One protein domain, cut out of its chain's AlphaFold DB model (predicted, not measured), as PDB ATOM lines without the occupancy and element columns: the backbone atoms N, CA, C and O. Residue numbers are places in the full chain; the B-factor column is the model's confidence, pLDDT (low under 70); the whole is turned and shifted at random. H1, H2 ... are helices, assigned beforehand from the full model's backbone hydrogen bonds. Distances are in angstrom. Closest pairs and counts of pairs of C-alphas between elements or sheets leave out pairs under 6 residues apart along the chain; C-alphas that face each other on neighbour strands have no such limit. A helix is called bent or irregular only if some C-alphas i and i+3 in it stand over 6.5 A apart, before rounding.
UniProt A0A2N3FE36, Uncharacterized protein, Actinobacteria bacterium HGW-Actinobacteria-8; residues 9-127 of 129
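This is residues 9 to 127 of the 129 residues of an uncharacterized protein of Actinobacteria bacterium HGW-Actinobacteria-8 (UniProt A0A2N3FE36). The chain is wound in stacked turns, a short solenoid of helices in two rows side by side. H1, H3, H5, H8 and H10 follow one another along one row and H2, H4, H7 and H9 along the other, while the small H6 sits at the corner before H7. Within each row the helices run the same way, and the chain passes back and forth between the rows. The printed part has 119 residues with ten named helices, H1 to H10 in chain order, and no named strand; the class is all helix, and the helix packing is mostly aligned. The whole is compact, with a radius of gyration of the C-alphas of 14.2 A, yet elongated in outline, with spans of 44 by 25 by 21 A.

The longest helix is H10, residues 115 to 126, 16.1 A from first to last C-alpha; C-alpha 115 is at (-29.029, -44.105, 145.935) and C-alpha 126 at (-31.229, -60.031, 147.038). Before it come H9, residues 103 to 109, and H8, residues 89 to 97, the latter 12.1 A long. H7 holds residues 77 to 84 and is 10.5 A long. H6 holds residues 71 to 75; it is neither bent nor irregular, but only just: C-alphas 72 and 75 are 6.0 A apart. H5 spans residues 61 to 68, with C-alpha 61 at (-41.128, -36.170, 158.824). H4 spans residues 49 to 55, H3 residues 35 to 42 and H2 residues 23 to 29. H1, residues 9 to 16, begins with C-alpha 9 at (-50.961, -36.413, 179.159) and is 10.5 A long.

H10 touches H8 at a shallow tilt of 12 degrees, the same way, with the closest C-alphas, those of Leu 93 and Val 117, 4.9 A apart. H9 and H10 form a helical hairpin at a shallow tilt of 21 degrees, opposite ways; their closest C-alphas are those of Leu 106 and Ala 121, 5.1 A apart. H8 touches H5 at 17 degrees, a shallow tilt, the same way, closest at C-alphas Arg 65 and Val 91, 4.4 A. H5 touches H3 at a shallow tilt of 9 degrees, the same way, closest at C-alphas Glu 39 and Val 63, 4.4 A. H3 touches H1 at a steep tilt of 44 degrees, the same way, closest at C-alphas Leu 12 and Ile 37, 6.4 A. H9 touches H7 at a shallow tilt of 33 degrees, only just short of steep, the same way; their closest C-alphas are those of Ala 84 and Leu 109, 6.3 A apart. H7 and H4 only just touch, with 3 pairs of C-alphas within 8 A, the closest being Ile 53 and Val 79, 5.9 A. H4 and H2 also only just touch, with 3 such pairs, closest at C-alphas Ile 27 and Ala 51, 4.8 A. H7 is the hub, touching five helices. H6 and H7 only just touch, and only at the corner, with C-alphas Val 73 and Gln 80 at 6.3 A. H1 and H2 are near each other, and H1 and H10 are apart. Every O i to N i+4 pair is within hydrogen-bond range in H1 to H5 and H7 to H10; in H6 it is 0 of 1, beside 2 of 2 O i to N i+3 pairs.

The two C-alphas farthest apart, those of Arg 10 and Ser 126, are 44.9 A apart. The printed part has no cut. The links H1 to H2 and H3 to H4 are short, the others tight, and none is long. The mean pLDDT of the printed part is 93.4; it is under 70 at residue 9, residues 11 to 14, residue 16 and residue 18, and the mean of H1 is 69.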
ATOM      1  N   GLU A   9     -52.120 -36.092 178.319       67.50
ATOM      2  CA  GLU A   9     -50.961 -36.413 179.159       67.50
ATOM      3  C   GLU A   9     -51.073 -37.801 179.805       67.50
ATOM      4  O   GLU A   9     -50.093 -38.541 179.870       67.50
ATOM      5  N   ARG A  10     -52.281 -38.196 180.230       70.88
ATOM      6  CA  ARG A  10     -52.527 -39.532 180.783       70.88
ATOM      7  C   ARG A  10     -52.435 -40.604 179.709       70.88
ATOM      8  O   ARG A  10     -51.839 -41.641 179.975       70.88
ATOM      9  N   LEU A  11     -52.955 -40.322 178.514       65.88
ATOM     10  CA  LEU A  11     -52.823 -41.207 177.355       65.88
ATOM     11  C   LEU A  11     -51.369 -41.321 176.874       65.88
ATOM     12  O   LEU A  11     -50.952 -42.394 176.453       65.88
ATOM     13  N   LEU A  12     -50.581 -40.244 176.951       67.31
ATOM     14  CA  LEU A  12     -49.153 -40.272 176.630       67.31
ATOM     15  C   LEU A  12     -48.399 -41.192 177.599       67.31
ATOM     16  O   LEU A  12     -47.642 -42.042 177.142       67.31
ATOM     17  N   ALA A  13     -48.627 -41.040 178.906       69.56
ATOM     18  CA  ALA A  13     -48.022 -41.906 179.916       69.56
ATOM     19  C   ALA A  13     -48.404 -43.375 179.682       69.56
ATOM     20  O   ALA A  13     -47.522 -44.219 179.600       69.56
ATOM     21  N   ALA A  14     -49.688 -43.653 179.431       67.06
ATOM     22  CA  ALA A  14     -50.172 -44.991 179.093       67.06
ATOM     23  C   ALA A  14     -49.471 -45.568 177.847       67.06
ATOM     24  O   ALA A  14     -49.038 -46.719 177.835       67.06
ATOM     25  N   ILE A  15     -49.270 -44.758 176.799       70.38
ATOM     26  CA  ILE A  15     -48.532 -45.188 175.603       70.38
ATOM     27  C   ILE A  15     -47.060 -45.476 175.911       70.38
ATOM     28  O   ILE A  15     -46.526 -46.462 175.404       70.38
ATOM     29  N   GLN A  16     -46.404 -44.628 176.705       69.50
ATOM     30  CA  GLN A  16     -44.995 -44.787 177.078       69.50
ATOM     31  C   GLN A  16     -44.771 -45.988 178.005       69.50
ATOM     32  O   GLN A  16     -43.737 -46.644 177.915       69.50
ATOM     33  N   GLU A  17     -45.754 -46.295 178.847       71.19
ATOM     34  CA  GLU A  17     -45.751 -47.420 179.784       71.19
ATOM     35  C   GLU A  17     -46.217 -48.733 179.125       71.19
ATOM     36  O   GLU A  17     -46.190 -49.788 179.754       71.19
ATOM     37  N   GLY A  18     -46.571 -48.697 177.833       64.44
ATOM     38  CA  GLY A  18     -46.959 -49.880 177.063       64.44
ATOM     39  C   GLY A  18     -48.361 -50.394 177.384       64.44
ATOM     40  O   GLY A  18     -48.668 -51.547 177.085       64.44
ATOM     41  N   GLU A  19     -49.212 -49.557 177.972       71.25
ATOM     42  CA  GLU A  19     -50.593 -49.907 178.276       71.25
ATOM     43  C   GLU A  19     -51.425 -50.088 176.991       71.25
ATOM     44  O   GLU A  19     -51.141 -49.527 175.914       71.25
ATOM     45  N   GLU A  20     -52.473 -50.907 177.111       72.19
ATOM     46  CA  GLU A  20     -53.465 -51.103 176.060       72.19
ATOM     47  C   GLU A  20     -54.285 -49.820 175.889       72.19
ATOM     48  O   GLU A  20     -55.047 -49.423 176.766       72.19
ATOM     49  N   ALA A  21     -54.132 -49.176 174.733       79.56
ATOM     50  CA  ALA A  21     -54.997 -48.088 174.305       79.56
ATOM     51  C   ALA A  21     -56.025 -48.642 173.318       79.56
ATOM     52  O   ALA A  21     -55.695 -49.425 172.423       79.56
ATOM     53  N   SER A  22     -57.278 -48.216 173.440       86.81
ATOM     54  CA  SER A  22     -58.308 -48.609 172.487       86.81
ATOM     55  C   SER A  22     -58.022 -48.032 171.096       86.81
ATOM     56  O   SER A  22     -57.391 -46.984 170.927       86.81
ATOM     57  N   ALA A  23     -58.563 -48.679 170.062       87.19
ATOM     58  CA  ALA A  23     -58.432 -48.187 168.692       87.19
ATOM     59  C   ALA A  23     -58.956 -46.744 168.533       87.19
ATOM     60  O   ALA A  23     -58.362 -45.956 167.800       87.19
ATOM     61  N   LEU A  24     -60.040 -46.381 169.230       87.44
ATOM     62  CA  LEU A  24     -60.621 -45.037 169.169       87.44
ATOM     63  C   LEU A  24     -59.678 -43.982 169.768       87.44
ATOM     64  O   LEU A  24     -59.500 -42.910 169.191       87.44
ATOM     65  N   GLU A  25     -59.042 -44.295 170.895       88.81
ATOM     66  CA  GLU A  25     -58.066 -43.412 171.538       88.81
ATOM     67  C   GLU A  25     -56.854 -43.179 170.636       88.81
ATOM     68  O   GLU A  25     -56.462 -42.033 170.419       88.81
ATOM     69  N   LEU A  26     -56.316 -44.237 170.022       91.31
ATOM     70  CA  LEU A  26     -55.192 -44.120 169.091       91.31
ATOM     71  C   LEU A  26     -55.543 -43.284 167.851       91.31
ATOM     72  O   LEU A  26     -54.715 -42.499 167.392       91.31
ATOM     73  N   ILE A  27     -56.771 -43.389 167.333       91.94
ATOM     74  CA  ILE A  27     -57.252 -42.544 166.226       91.94
ATOM     75  C   ILE A  27     -57.293 -41.067 166.639       91.94
ATOM     76  O   ILE A  27     -56.832 -40.204 165.888       91.94
ATOM     77  N   ASN A  28     -57.801 -40.769 167.835       90.06
ATOM     78  CA  ASN A  28     -57.866 -39.396 168.339       90.06
ATOM     79  C   ASN A  28     -56.462 -38.812 168.557       90.06
ATOM     80  O   ASN A  28     -56.172 -37.694 168.127       90.06
ATOM     81  N   LEU A  29     -55.562 -39.581 169.173       91.19
ATOM     82  CA  LEU A  29     -54.187 -39.158 169.433       91.19
ATOM     83  C   LEU A  29     -53.348 -39.007 168.163       91.19
ATOM     84  O   LEU A  29     -52.483 -38.133 168.118       91.19
ATOM     85  N   ALA A  30     -53.628 -39.785 167.114       95.19
ATOM     86  CA  ALA A  30     -53.001 -39.617 165.804       95.19
ATOM     87  C   ALA A  30     -53.254 -38.227 165.193       95.19
ATOM     88  O   ALA A  30     -52.516 -37.807 164.308       95.19
ATOM     89  N   SER A  31     -54.258 -37.496 165.689       93.25
ATOM     90  CA  SER A  31     -54.569 -36.115 165.301       93.25
ATOM     91  C   SER A  31     -54.209 -35.084 166.384       93.25
ATOM     92  O   SER A  31     -54.633 -33.930 166.298       93.25
ATOM     93  N   SER A  32     -53.441 -35.464 167.415       92.75
ATOM     94  CA  SER A  32     -53.022 -34.542 168.479       92.75
ATOM     95  C   SER A  32     -52.245 -33.350 167.916       92.75
ATOM     96  O   SER A  32     -51.523 -33.460 166.925       92.75
ATOM     97  N   ARG A  33     -52.342 -32.189 168.570       90.94
ATOM     98  CA  ARG A  33     -51.531 -31.014 168.216       90.94
ATOM     99  C   ARG A  33     -50.047 -31.230 168.522       90.94
ATOM    100  O   ARG A  33     -49.204 -30.661 167.828       90.94
ATOM    101  N   ASP A  34     -49.727 -32.084 169.492       91.12
ATOM    102  CA  ASP A  34     -48.352 -32.423 169.843       91.12
ATOM    103  C   ASP A  34     -47.788 -33.479 168.883       91.12
ATOM    104  O   ASP A  34     -48.305 -34.590 168.759       91.12
ATOM    105  N   ALA A  35     -46.700 -33.130 168.199       93.25
ATOM    106  CA  ALA A  35     -46.024 -34.043 167.285       93.25
ATOM    107  C   ALA A  35     -45.407 -35.254 168.001       93.25
ATOM    108  O   ALA A  35     -45.307 -36.313 167.392       93.25
ATOM    109  N   SER A  36     -45.033 -35.118 169.273       91.62
ATOM    110  CA  SER A  36     -44.434 -36.188 170.077       91.62
ATOM    111  C   SER A  36     -45.465 -37.271 170.409       91.62
ATOM    112  O   SER A  36     -45.155 -38.461 170.356       91.62
ATOM    113  N   ILE A  37     -46.719 -36.874 170.663       91.12
ATOM    114  CA  ILE A  37     -47.846 -37.808 170.820       91.12
ATOM    115  C   ILE A  37     -48.069 -38.567 169.512       91.12
ATOM    116  O   ILE A  37     -48.123 -39.794 169.508       91.12
ATOM    117  N   ARG A  38     -48.155 -37.846 168.389       96.12
ATOM    118  CA  ARG A  38     -48.366 -38.464 167.074       96.12
ATOM    119  C   ARG A  38     -47.226 -39.408 166.687       96.12
ATOM    120  O   ARG A  38     -47.491 -40.489 166.175       96.12
ATOM    121  N   GLU A  39     -45.977 -39.043 166.979       95.69
ATOM    122  CA  GLU A  39     -44.800 -39.903 166.791       95.69
ATOM    123  C   GLU A  39     -44.896 -41.178 167.640       95.69
ATOM    124  O   GLU A  39     -44.637 -42.269 167.137       95.69
ATOM    125  N   SER A  40     -45.352 -41.057 168.891       93.19
ATOM    126  CA  SER A  40     -45.558 -42.203 169.782       93.19
ATOM    127  C   SER A  40     -46.631 -43.151 169.240       93.19
ATOM    128  O   SER A  40     -46.402 -44.354 169.181       93.19
ATOM    129  N   VAL A  41     -47.766 -42.629 168.755       94.44
ATOM    130  CA  VAL A  41     -48.799 -43.450 168.089       94.44
ATOM    131  C   VAL A  41     -48.252 -44.093 166.811       94.44
ATOM    132  O   VAL A  41     -48.506 -45.267 166.557       94.44
ATOM    133  N   ALA A  42     -47.464 -43.359 166.021       97.12
ATOM    134  CA  ALA A  42     -46.858 -43.863 164.792       97.12
ATOM    135  C   ALA A  42     -45.884 -45.025 165.025       97.12
ATOM    136  O   ALA A  42     -45.727 -45.850 164.129       97.12
ATOM    137  N   ALA A  43     -45.265 -45.120 166.202       95.56
ATOM    138  CA  ALA A  43     -44.351 -46.201 166.566       95.56
ATOM    139  C   ALA A  43     -45.054 -47.467 167.098       95.56
ATOM    140  O   ALA A  43     -44.401 -48.491 167.298       95.56
ATOM    141  N   ARG A  44     -46.372 -47.427 167.333       92.94
ATOM    142  CA  ARG A  44     -47.108 -48.529 167.964       92.94
ATOM    143  C   ARG A  44     -47.523 -49.635 166.979       92.94
ATOM    144  O   ARG A  44     -48.249 -49.344 166.026       92.94
ATOM    145  N   PRO A  45     -47.166 -50.912 167.210       93.38
ATOM    146  CA  PRO A  45     -47.509 -52.010 166.295       93.38
ATOM    147  C   PRO A  45     -49.020 -52.314 166.224       93.38
ATOM    148  O   PRO A  45     -49.517 -52.836 165.219       93.38
ATOM    149  N   ASP A  46     -49.771 -51.951 167.263       91.88
ATOM    150  CA  ASP A  46     -51.222 -52.131 167.372       91.88
ATOM    151  C   ASP A  46     -52.034 -50.947 166.810       91.88
ATOM    152  O   ASP A  46     -53.262 -51.019 166.746       91.88
ATOM    153  N   ALA A  47     -51.385 -49.879 166.327       93.44
ATOM    154  CA  ALA A  47     -52.082 -48.697 165.826       93.44
ATOM    155  C   ALA A  47     -53.048 -49.039 164.666       93.44
ATOM    156  O   ALA A  47     -52.653 -49.664 163.676       93.44
ATOM    157  N   PRO A  48     -54.335 -48.655 164.738       95.31
ATOM    158  CA  PRO A  48     -55.328 -49.025 163.730       95.31
ATOM    159  C   PRO A  48     -55.025 -48.382 162.369       95.31
ATOM    160  O   PRO A  48     -54.447 -47.301 162.303       95.31
ATOM    161  N   ILE A  49     -55.457 -49.015 161.267       96.69
ATOM    162  CA  ILE A  49     -55.161 -48.547 159.891       96.69
ATOM    163  C   ILE A  49     -55.573 -47.083 159.683       96.69
ATOM    164  O   ILE A  49     -54.846 -46.325 159.046       96.69
ATOM    165  N   SER A  50     -56.707 -46.667 160.245       96.75
ATOM    166  CA  SER A  50     -57.181 -45.279 160.195       96.75
ATOM    167  C   SER A  50     -56.186 -44.292 160.811       96.75
ATOM    168  O   SER A  50     -55.929 -43.250 160.210       96.75
ATOM    169  N   ALA A  51     -55.566 -44.630 161.946       97.31
ATOM    170  CA  ALA A  51     -54.500 -43.825 162.537       97.31
ATOM    171  C   ALA A  51     -53.262 -43.787 161.627       97.31
ATOM    172  O   ALA A  51     -52.722 -42.712 161.375       97.31
ATOM    173  N   LEU A  52     -52.851 -44.931 161.062       98.44
ATOM    174  CA  LEU A  52     -51.702 -44.995 160.146       98.44
ATOM    175  C   LEU A  52     -51.901 -44.098 158.910       98.44
ATOM    176  O   LEU A  52     -50.966 -43.427 158.488       98.44
ATOM    177  N   ILE A  53     -53.115 -44.051 158.344       98.44
ATOM    178  CA  ILE A  53     -53.446 -43.205 157.182       98.44
ATOM    179  C   ILE A  53     -53.291 -41.715 157.508       98.44
ATOM    180  O   ILE A  53     -52.761 -40.964 156.686       98.44
ATOM    181  N   VAL A  54     -53.740 -41.286 158.692       98.06
ATOM    182  CA  VAL A  54     -53.574 -39.899 159.156       98.06
ATOM    183  C   VAL A  54     -52.088 -39.580 159.338       98.06
ATOM    184  O   VAL A  54     -51.594 -38.585 158.812       98.06
ATOM    185  N   LEU A  55     -51.355 -40.464 160.016       98.62
ATOM    186  CA  LEU A  55     -49.942 -40.271 160.350       98.62
ATOM    187  C   LEU A  55     -49.021 -40.323 159.122       98.62
ATOM    188  O   LEU A  55     -48.003 -39.639 159.090       98.62
ATOM    189  N   ALA A  56     -49.383 -41.068 158.077       98.69
ATOM    190  CA  ALA A  56     -48.641 -41.099 156.815       98.69
ATOM    191  C   ALA A  56     -48.650 -39.752 156.076       98.69
ATOM    192  O   ALA A  56     -47.780 -39.499 155.248       98.69
ATOM    193  N   GLN A  57     -49.609 -38.880 156.385       98.31
ATOM    194  CA  GLN A  57     -49.732 -37.539 155.809       98.31
ATOM    195  C   GLN A  57     -49.241 -36.448 156.770       98.31
ATOM    196  O   GLN A  57     -49.409 -35.258 156.496       98.31
ATOM    197  N   ASP A  58     -48.629 -36.825 157.899       98.69
ATOM    198  CA  ASP A  58     -48.207 -35.872 158.920       98.69
ATOM    199  C   ASP A  58     -47.241 -34.829 158.355       98.69
ATOM    200  O   ASP A  58     -46.292 -35.142 157.639       98.69
ATOM    201  N   SER A  59     -47.428 -33.568 158.738       98.12
ATOM    202  CA  SER A  59     -46.515 -32.477 158.383       98.12
ATOM    203  C   SER A  59     -45.055 -32.715 158.817       98.12
ATOM    204  O   SER A  59     -44.126 -32.241 158.156       98.12
ATOM    205  N   LYS A  60     -44.824 -33.444 159.916       98.50
ATOM    206  CA  LYS A  60     -43.504 -33.699 160.504       98.50
ATOM    207  C   LYS A  60     -42.934 -35.013 159.985       98.50
ATOM    208  O   LYS A  60     -43.478 -36.081 160.243       98.50
ATOM    209  N   SER A  61     -41.772 -34.955 159.337       98.56
ATOM    210  CA  SER A  61     -41.128 -36.170 158.824       98.56
ATOM    211  C   SER A  61     -40.680 -37.137 159.916       98.56
ATOM    212  O   SER A  61     -40.647 -38.334 159.664       98.56
ATOM    213  N   LYS A  62     -40.419 -36.668 161.147       98.38
ATOM    214  CA  LYS A  62     -40.149 -37.555 162.295       98.38
ATOM    215  C   LYS A  62     -41.297 -38.539 162.550       98.38
ATOM    216  O   LYS A  62     -41.041 -39.731 162.662       98.38
ATOM    217  N   VAL A  63     -42.543 -38.055 162.530       98.69
ATOM    218  CA  VAL A  63     -43.744 -38.891 162.694       98.69
ATOM    219  C   VAL A  63     -43.856 -39.897 161.548       98.69
ATOM    220  O   VAL A  63     -44.003 -41.093 161.782       98.69
ATOM    221  N   ARG A  64     -43.710 -39.434 160.299       98.81
ATOM    222  CA  ARG A  64     -43.786 -40.310 159.116       98.81
ATOM    223  C   ARG A  64     -42.674 -41.359 159.089       98.81
ATOM    224  O   ARG A  64     -42.912 -42.497 158.703       98.81
ATOM    225  N   ARG A  65     -41.468 -41.012 159.548       98.81
ATOM    226  CA  ARG A  65     -40.338 -41.940 159.677       98.81
ATOM    227  C   ARG A  65     -40.582 -42.981 160.769       98.81
ATOM    228  O   ARG A  65     -40.281 -44.148 160.543       98.81
ATOM    229  N   ALA A  66     -41.139 -42.582 161.916       98.50
ATOM    230  CA  ALA A  66     -41.546 -43.521 162.962       98.50
ATOM    231  C   ALA A  66     -42.590 -44.514 162.430       98.50
ATOM    232  O   ALA A  66     -42.433 -45.720 162.613       98.50
ATOM    233  N   LEU A  67     -43.576 -44.022 161.670       98.69
ATOM    234  CA  LEU A  67     -44.544 -44.873 160.984       98.69
ATOM    235  C   LEU A  67     -43.864 -45.820 159.987       98.69
ATOM    236  O   LEU A  67     -44.154 -47.006 159.992       98.69
ATOM    237  N   ALA A  68     -42.938 -45.334 159.160       98.81
ATOM    238  CA  ALA A  68     -42.226 -46.164 158.188       98.81
ATOM    239  C   ALA A  68     -41.400 -47.291 158.825       98.81
ATOM    240  O   ALA A  68     -41.264 -48.353 158.221       98.81
ATOM    241  N   ALA A  69     -40.892 -47.090 160.043       98.62
ATOM    242  CA  ALA A  69     -40.174 -48.103 160.815       98.62
ATOM    243  C   ALA A  69     -41.097 -49.085 161.573       98.62
ATOM    244  O   ALA A  69     -40.617 -50.069 162.132       98.62
ATOM    245  N   ASN A  70     -42.407 -48.833 161.609       97.94
ATOM    246  CA  ASN A  70     -43.373 -49.631 162.359       97.94
ATOM    247  C   ASN A  70     -43.771 -50.905 161.594       97.94
ATOM    248  O   ASN A  70     -44.066 -50.855 160.403       97.94
ATOM    249  N   SER A  71     -43.858 -52.057 162.265       97.50
ATOM    250  CA  SER A  71     -44.297 -53.315 161.640       97.50
ATOM    251  C   SER A  71     -45.747 -53.282 161.133       97.50
ATOM    252  O   SER A  71     -46.093 -53.987 160.182       97.50
ATOM    253  N   ALA A  72     -46.593 -52.416 161.701       96.50
ATOM    254  CA  ALA A  72     -47.982 -52.223 161.297       96.50
ATOM    255  C   ALA A  72     -48.134 -51.757 159.838       96.50
ATOM    256  O   ALA A  72     -49.205 -51.942 159.254       96.50
ATOM    257  N   VAL A  73     -47.083 -51.201 159.218       97.06
ATOM    258  CA  VAL A  73     -47.132 -50.811 157.799       97.06
ATOM    259  C   VAL A  73     -47.396 -52.000 156.885       97.06
ATOM    260  O   VAL A  73     -48.034 -51.813 155.853       97.06
ATOM    261  N   ALA A  74     -46.994 -53.220 157.263       97.06
ATOM    262  CA  ALA A  74     -47.156 -54.431 156.454       97.06
ATOM    263  C   ALA A  74     -48.609 -54.674 156.013       97.06
ATOM    264  O   ALA A  74     -48.858 -55.132 154.900       97.06
ATOM    265  N   ARG A  75     -49.578 -54.309 156.862       95.75
ATOM    266  CA  ARG A  75     -51.020 -54.488 156.611       95.75
ATOM    267  C   ARG A  75     -51.717 -53.267 156.000       95.75
ATOM    268  O   ARG A  75     -52.935 -53.286 155.850       95.75
ATOM    269  N   ALA A  76     -50.988 -52.202 155.666       97.00
ATOM    270  CA  ALA A  76     -51.555 -50.938 155.194       97.00
ATOM    271  C   ALA A  76     -50.966 -50.516 153.836       97.00
ATOM    272  O   ALA A  76     -50.119 -49.630 153.750       97.00
ATOM    273  N   VAL A  77     -51.448 -51.128 152.749       97.44
ATOM    274  CA  VAL A  77     -50.927 -50.922 151.379       97.44
ATOM    275  C   VAL A  77     -50.954 -49.452 150.933       97.44
ATOM    276  O   VAL A  77     -50.003 -48.971 150.318       97.44
ATOM    277  N   SER A  78     -52.010 -48.700 151.265       97.38
ATOM    278  CA  SER A  78     -52.086 -47.266 150.945       97.38
ATOM    279  C   SER A  78     -51.013 -46.453 151.676       97.38
ATOM    280  O   SER A  78     -50.398 -45.569 151.083       97.38
ATOM    281  N   VAL A  79     -50.735 -46.794 152.937       98.56
ATOM    282  CA  VAL A  79     -49.677 -46.179 153.750       98.56
ATOM    283  C   VAL A  79     -48.300 -46.494 153.178       98.56
ATOM    284  O   VAL A  79     -47.502 -45.579 153.002       98.56
ATOM    285  N   GLN A  80     -48.043 -47.747 152.794       98.56
ATOM    286  CA  GLN A  80     -46.798 -48.132 152.119       98.56
ATOM    287  C   GLN A  80     -46.555 -47.289 150.859       98.56
ATOM    288  O   GLN A  80     -45.451 -46.791 150.657       98.56
ATOM    289  N   GLY A  81     -47.588 -47.086 150.032       98.12
ATOM    290  CA  GLY A  81     -47.500 -46.252 148.832       98.12
ATOM    291  C   GLY A  81     -47.153 -44.792 149.136       98.12
ATOM    292  O   GLY A  81     -46.269 -44.234 148.489       98.12
ATOM    293  N   MET A  82     -47.797 -44.193 150.143       98.56
ATOM    294  CA  MET A  82     -47.507 -42.816 150.569       98.56
ATOM    295  C   MET A  82     -46.069 -42.662 151.077       98.56
ATOM    296  O   MET A  82     -45.375 -41.733 150.673       98.56
ATOM    297  N   LEU A  83     -45.603 -43.592 151.915       98.69
ATOM    298  CA  LEU A  83     -44.259 -43.552 152.496       98.69
ATOM    299  C   LEU A  83     -43.163 -43.848 151.461       98.69
ATOM    300  O   LEU A  83     -42.079 -43.273 151.531       98.69
ATOM    301  N   ALA A  84     -43.435 -44.705 150.472       98.38
ATOM    302  CA  ALA A  84     -42.498 -44.981 149.384       98.38
ATOM    303  C   ALA A  84     -42.327 -43.786 148.430       98.38
ATOM    304  O   ALA A  84     -41.260 -43.609 147.846       98.38
ATOM    305  N   ALA A  85     -43.365 -42.956 148.294       98.00
ATOM    306  CA  ALA A  85     -43.346 -41.718 147.518       98.00
ATOM    307  C   ALA A  85     -42.988 -40.477 148.361       98.00
ATOM    308  O   ALA A  85     -43.116 -39.348 147.879       98.00
ATOM    309  N   ASP A  86     -42.563 -40.655 149.619       98.56
ATOM    310  CA  ASP A  86     -42.297 -39.535 150.517       98.56
ATOM    311  C   ASP A  86     -41.168 -38.645 149.984       98.56
ATOM    312  O   ASP A  86     -40.122 -39.112 149.515       98.56
ATOM    313  N   LYS A  87     -41.378 -37.331 150.093       96.94
ATOM    314  CA  LYS A  87     -40.398 -36.312 149.701       96.94
ATOM    315  C   LYS A  87     -39.144 -36.322 150.579       96.94
ATOM    316  O   LYS A  87     -38.097 -35.845 150.146       96.94
ATOM    317  N   ASP A  88     -39.263 -36.800 151.815       98.38
ATOM    318  CA  ASP A  88     -38.148 -36.971 152.734       98.38
ATOM    319  C   ASP A  88     -37.561 -38.375 152.564       98.38
ATOM    320  O   ASP A  88     -38.190 -39.388 152.882       98.38
ATOM    321  N   SER A  89     -36.327 -38.438 152.067       98.44
ATOM    322  CA  SER A  89     -35.663 -39.708 151.789       98.44
ATOM    323  C   SER A  89     -35.378 -40.545 153.024       98.44
ATOM    324  O   SER A  89     -35.211 -41.754 152.883       98.44
ATOM    325  N   ASP A  90     -35.340 -39.948 154.217       98.69
ATOM    326  CA  ASP A  90     -35.161 -40.710 155.453       98.69
ATOM    327  C   ASP A  90     -36.416 -41.522 155.800       98.69
ATOM    328  O   ASP A  90     -36.310 -42.575 156.427       98.69
ATOM    329  N   VAL A  91     -37.598 -41.080 155.355       98.81
ATOM    330  CA  VAL A  91     -38.851 -41.839 155.499       98.81
ATOM    331  C   VAL A  91     -38.836 -43.050 154.568       98.81
ATOM    332  O   VAL A  91     -39.034 -44.177 155.023       98.81
ATOM    333  N   ALA A  92     -38.527 -42.842 153.286       98.69
ATOM    334  CA  ALA A  92     -38.425 -43.928 152.311       98.69
ATOM    335  C   ALA A  92     -37.301 -44.921 152.666       98.69
ATOM    336  O   ALA A  92     -37.460 -46.130 152.502       98.69
ATOM    337  N   LEU A  93     -36.180 -44.432 153.213       98.81
ATOM    338  CA  LEU A  93     -35.102 -45.279 153.721       98.81
ATOM    339  C   LEU A  93     -35.555 -46.112 154.924       98.81
ATOM    340  O   LEU A  93     -35.271 -47.305 154.966       98.81
ATOM    341  N   ALA A  94     -36.269 -45.517 155.885       98.75
ATOM    342  CA  ALA A  94     -36.819 -46.260 157.017       98.75
ATOM    343  C   ALA A  94     -37.782 -47.363 156.554       98.75
ATOM    344  O   ALA A  94     -37.706 -48.478 157.062       98.75
ATOM    345  N   LEU A  95     -38.608 -47.089 155.538       98.69
ATOM    346  CA  LEU A  95     -39.476 -48.095 154.927       98.69
ATOM    347  C   LEU A  95     -38.661 -49.220 154.266       98.69
ATOM    348  O   LEU A  95     -38.972 -50.387 154.472       98.69
ATOM    349  N   ALA A  96     -37.596 -48.900 153.523       98.50
ATOM    350  CA  ALA A  96     -36.722 -49.909 152.909       98.50
ATOM    351  C   ALA A  96     -36.037 -50.818 153.947       98.50
ATOM    352  O   ALA A  96     -35.855 -52.012 153.715       98.50
ATOM    353  N   LEU A  97     -35.647 -50.246 155.089       98.25
ATOM    354  CA  LEU A  97     -34.959 -50.957 156.169       98.25
ATOM    355  C   LEU A  97     -35.913 -51.728 157.090       98.25
ATOM    356  O   LEU A  97     -35.464 -52.620 157.810       98.25
ATOM    357  N   ASN A  98     -37.206 -51.406 157.080       98.19
ATOM    358  CA  ASN A  98     -38.200 -52.071 157.907       98.19
ATOM    359  C   ASN A  98     -38.403 -53.529 157.443       98.19
ATOM    360  O   ASN A  98     -38.840 -53.759 156.312       98.19
ATOM    361  N   PRO A  99     -38.141 -54.538 158.299       97.00
ATOM    362  CA  PRO A  99     -38.292 -55.945 157.931       97.00
ATOM    363  C   PRO A  99     -39.716 -56.363 157.558       97.00
ATOM    364  O   PRO A  99     -39.881 -57.387 156.898       97.00
ATOM    365  N   ALA A 100     -40.720 -55.598 157.989       97.31
ATOM    366  CA  ALA A 100     -42.127 -55.843 157.709       97.31
ATOM    367  C   ALA A 100     -42.580 -55.267 156.352       97.31
ATOM    368  O   ALA A 100     -43.710 -55.511 155.933       97.31
ATOM    369  N   THR A 101     -41.730 -54.493 155.668       98.25
ATOM    370  CA  THR A 101     -42.046 -53.931 154.351       98.25
ATOM    371  C   THR A 101     -42.114 -55.042 153.302       98.25
ATOM    372  O   THR A 101     -41.123 -55.747 153.110       98.25
ATOM    373  N   PRO A 102     -43.248 -55.200 152.592       97.44
ATOM    374  CA  PRO A 102     -43.383 -56.224 151.562       97.44
ATOM    375  C   PRO A 102     -42.462 -55.990 150.358       97.44
ATOM    376  O   PRO A 102     -42.221 -54.847 149.962       97.44
ATOM    377  N   ASP A 103     -42.046 -57.074 149.700       97.31
ATOM    378  CA  ASP A 103     -41.193 -57.035 148.503       97.31
ATOM    379  C   ASP A 103     -41.758 -56.150 147.385       97.31
ATOM    380  O   ASP A 103     -41.010 -55.451 146.708       97.31
ATOM    381  N   GLU A 104     -43.080 -56.127 147.210       97.00
ATOM    382  CA  GLU A 104     -43.748 -55.256 146.235       97.00
ATOM    383  C   GLU A 104     -43.480 -53.768 146.517       97.00
ATOM    384  O   GLU A 104     -43.232 -52.980 145.605       97.00
ATOM    385  N   THR A 105     -43.465 -53.366 147.788       98.31
ATOM    386  CA  THR A 105     -43.087 -52.004 148.180       98.31
ATOM    387  C   THR A 105     -41.594 -51.765 147.976       98.31
ATOM    388  O   THR A 105     -41.217 -50.702 147.484       98.31
ATOM    389  N   LEU A 106     -40.741 -52.745 148.294       98.25
ATOM    390  CA  LEU A 106     -39.296 -52.651 148.056       98.25
ATOM    391  C   LEU A 106     -38.977 -52.476 146.565       98.25
ATOM    392  O   LEU A 106     -38.138 -51.650 146.218       98.25
ATOM    393  N   ARG A 107     -39.692 -53.171 145.670       97.81
ATOM    394  CA  ARG A 107     -39.544 -53.009 144.212       97.81
ATOM    395  C   ARG A 107     -39.834 -51.581 143.762       97.81
ATOM    396  O   ARG A 107     -39.079 -51.048 142.961       97.81
ATOM    397  N   ARG A 108     -40.848 -50.921 144.331       97.38
ATOM    398  CA  ARG A 108     -41.127 -49.497 144.051       97.38
ATOM    399  C   ARG A 108     -39.990 -48.581 144.503       97.38
ATOM    400  O   ARG A 108     -39.710 -47.577 143.856       97.38
ATOM    401  N   LEU A 109     -39.319 -48.925 145.601       98.19
ATOM    402  CA  LEU A 109     -38.191 -48.155 146.126       98.19
ATOM    403  C   LEU A 109     -36.915 -48.287 145.274       98.19
ATOM    404  O   LEU A 109     -36.015 -47.459 145.422       98.19
ATOM    405  N   LEU A 110     -36.836 -49.252 144.347       97.88
ATOM    406  CA  LEU A 110     -35.742 -49.338 143.367       97.88
ATOM    407  C   LEU A 110     -35.752 -48.166 142.379       97.88
ATOM    408  O   LEU A 110     -34.692 -47.754 141.914       97.88
ATOM    409  N   ASP A 111     -36.915 -47.573 142.124       96.69
ATOM    410  CA  ASP A 111     -37.041 -46.378 141.286       96.69
ATOM    411  C   ASP A 111     -36.914 -45.078 142.096       96.69
ATOM    412  O   ASP A 111     -36.984 -43.974 141.550       96.69
ATOM    413  N   TYR A 112     -36.676 -45.172 143.412       95.44
ATOM    414  CA  TYR A 112     -36.512 -43.996 144.259       95.44
ATOM    415  C   TYR A 112     -35.237 -43.231 143.871       95.44
ATOM    416  O   TYR A 112     -34.136 -43.778 143.851       95.44
ATOM    417  N   GLY A 113     -35.335 -41.924 143.613       93.75
ATOM    418  CA  GLY A 113     -34.223 -41.126 143.068       93.75
ATOM    419  C   GLY A 113     -32.971 -41.006 143.958       93.75
ATOM    420  O   GLY A 113     -31.969 -40.422 143.543       93.75
ATOM    421  N   LYS A 114     -32.988 -41.532 145.192       97.50
ATOM    422  CA  LYS A 114     -31.852 -41.498 146.129       97.50
ATOM    423  C   LYS A 114     -31.171 -42.859 146.234       97.50
ATOM    424  O   LYS A 114     -31.760 -43.829 146.699       97.50
ATOM    425  N   LYS A 115     -29.868 -42.891 145.924       97.62
ATOM    426  CA  LYS A 115     -29.029 -44.105 145.935       97.62
ATOM    427  C   LYS A 115     -29.132 -44.918 147.231       97.62
ATOM    428  O   LYS A 115     -29.240 -46.130 147.158       97.62
ATOM    429  N   ARG A 116     -29.134 -44.268 148.404       98.00
ATOM    430  CA  ARG A 116     -29.217 -44.976 149.697       98.00
ATOM    431  C   ARG A 116     -30.500 -45.799 149.838       98.00
ATOM    432  O   ARG A 116     -30.434 -46.908 150.348       98.00
ATOM    433  N   VAL A 117     -31.629 -45.272 149.365       98.56
ATOM    434  CA  VAL A 117     -32.926 -45.960 149.415       98.56
ATOM    435  C   VAL A 117     -32.933 -47.146 148.453       98.56
ATOM    436  O   VAL A 117     -33.255 -48.255 148.867       98.56
ATOM    437  N   ARG A 118     -32.483 -46.936 147.207       98.31
ATOM    438  CA  ARG A 118     -32.387 -48.013 146.207       98.31
ATOM    439  C   ARG A 118     -31.510 -49.162 146.680       98.31
ATOM    440  O   ARG A 118     -31.946 -50.301 146.644       98.31
ATOM    441  N   ASN A 119     -30.315 -48.850 147.182       98.19
ATOM    442  CA  ASN A 119     -29.377 -49.854 147.674       98.19
ATOM    443  C   ASN A 119     -29.971 -50.667 148.835       98.19
ATOM    444  O   ASN A 119     -29.807 -51.880 148.866       98.19
ATOM    445  N   ALA A 120     -30.669 -50.014 149.772       98.12
ATOM    446  CA  ALA A 120     -31.315 -50.709 150.884       98.12
ATOM    447  C   ALA A 120     -32.419 -51.664 150.400       98.12
ATOM    448  O   ALA A 120     -32.513 -52.788 150.887       98.12
ATOM    449  N   ALA A 121     -33.225 -51.240 149.420       97.94
ATOM    450  CA  ALA A 121     -34.254 -52.082 148.818       97.94
ATOM    451  C   ALA A 121     -33.658 -53.253 148.015       97.94
ATOM    452  O   ALA A 121     -34.118 -54.385 148.148       97.94
ATOM    453  N   GLU A 122     -32.612 -52.999 147.228       97.88
ATOM    454  CA  GLU A 122     -31.907 -54.005 146.431       97.88
ATOM    455  C   GLU A 122     -31.271 -55.081 147.319       97.88
ATOM    456  O   GLU A 122     -31.525 -56.266 147.117       97.88
ATOM    457  N   GLU A 123     -30.551 -54.677 148.372       96.88
ATOM    458  CA  GLU A 123     -29.971 -55.600 149.354       96.88
ATOM    459  C   GLU A 123     -31.053 -56.448 150.039       96.88
ATOM    460  O   GLU A 123     -30.871 -57.636 150.301       96.88
ATOM    461  N   ARG A 124     -32.212 -55.854 150.335       95.88
ATOM    462  CA  ARG A 124     -33.339 -56.551 150.960       95.88
ATOM    463  C   ARG A 124     -33.993 -57.579 150.046       95.88
ATOM    464  O   ARG A 124     -34.450 -58.596 150.568       95.88
ATOM    465  N   LEU A 125     -34.029 -57.322 148.740       96.19
ATOM    466  CA  LEU A 125     -34.573 -58.224 147.722       96.19
ATOM    467  C   LEU A 125     -33.575 -59.323 147.327       96.19
ATOM    468  O   LEU A 125     -33.994 -60.426 146.983       96.19
ATOM    469  N   SER A 126     -32.268 -59.061 147.409       93.81
ATOM    470  CA  SER A 126     -31.229 -60.031 147.038       93.81
ATOM    471  C   SER A 126     -31.000 -61.130 148.080       93.81
ATOM    472  O   SER A 126     -30.332 -62.108 147.780       93.81
ATOM    473  N   ARG A 127     -31.546 -61.003 149.298       84.25
ATOM    474  CA  ARG A 127     -31.400 -61.992 150.393       84.25
ATOM    475  C   ARG A 127     -32.104 -63.336 150.142       84.25
ATOM    476  O   ARG A 127     -32.011 -64.223 150.985       84.25
TER     477      ARG A 127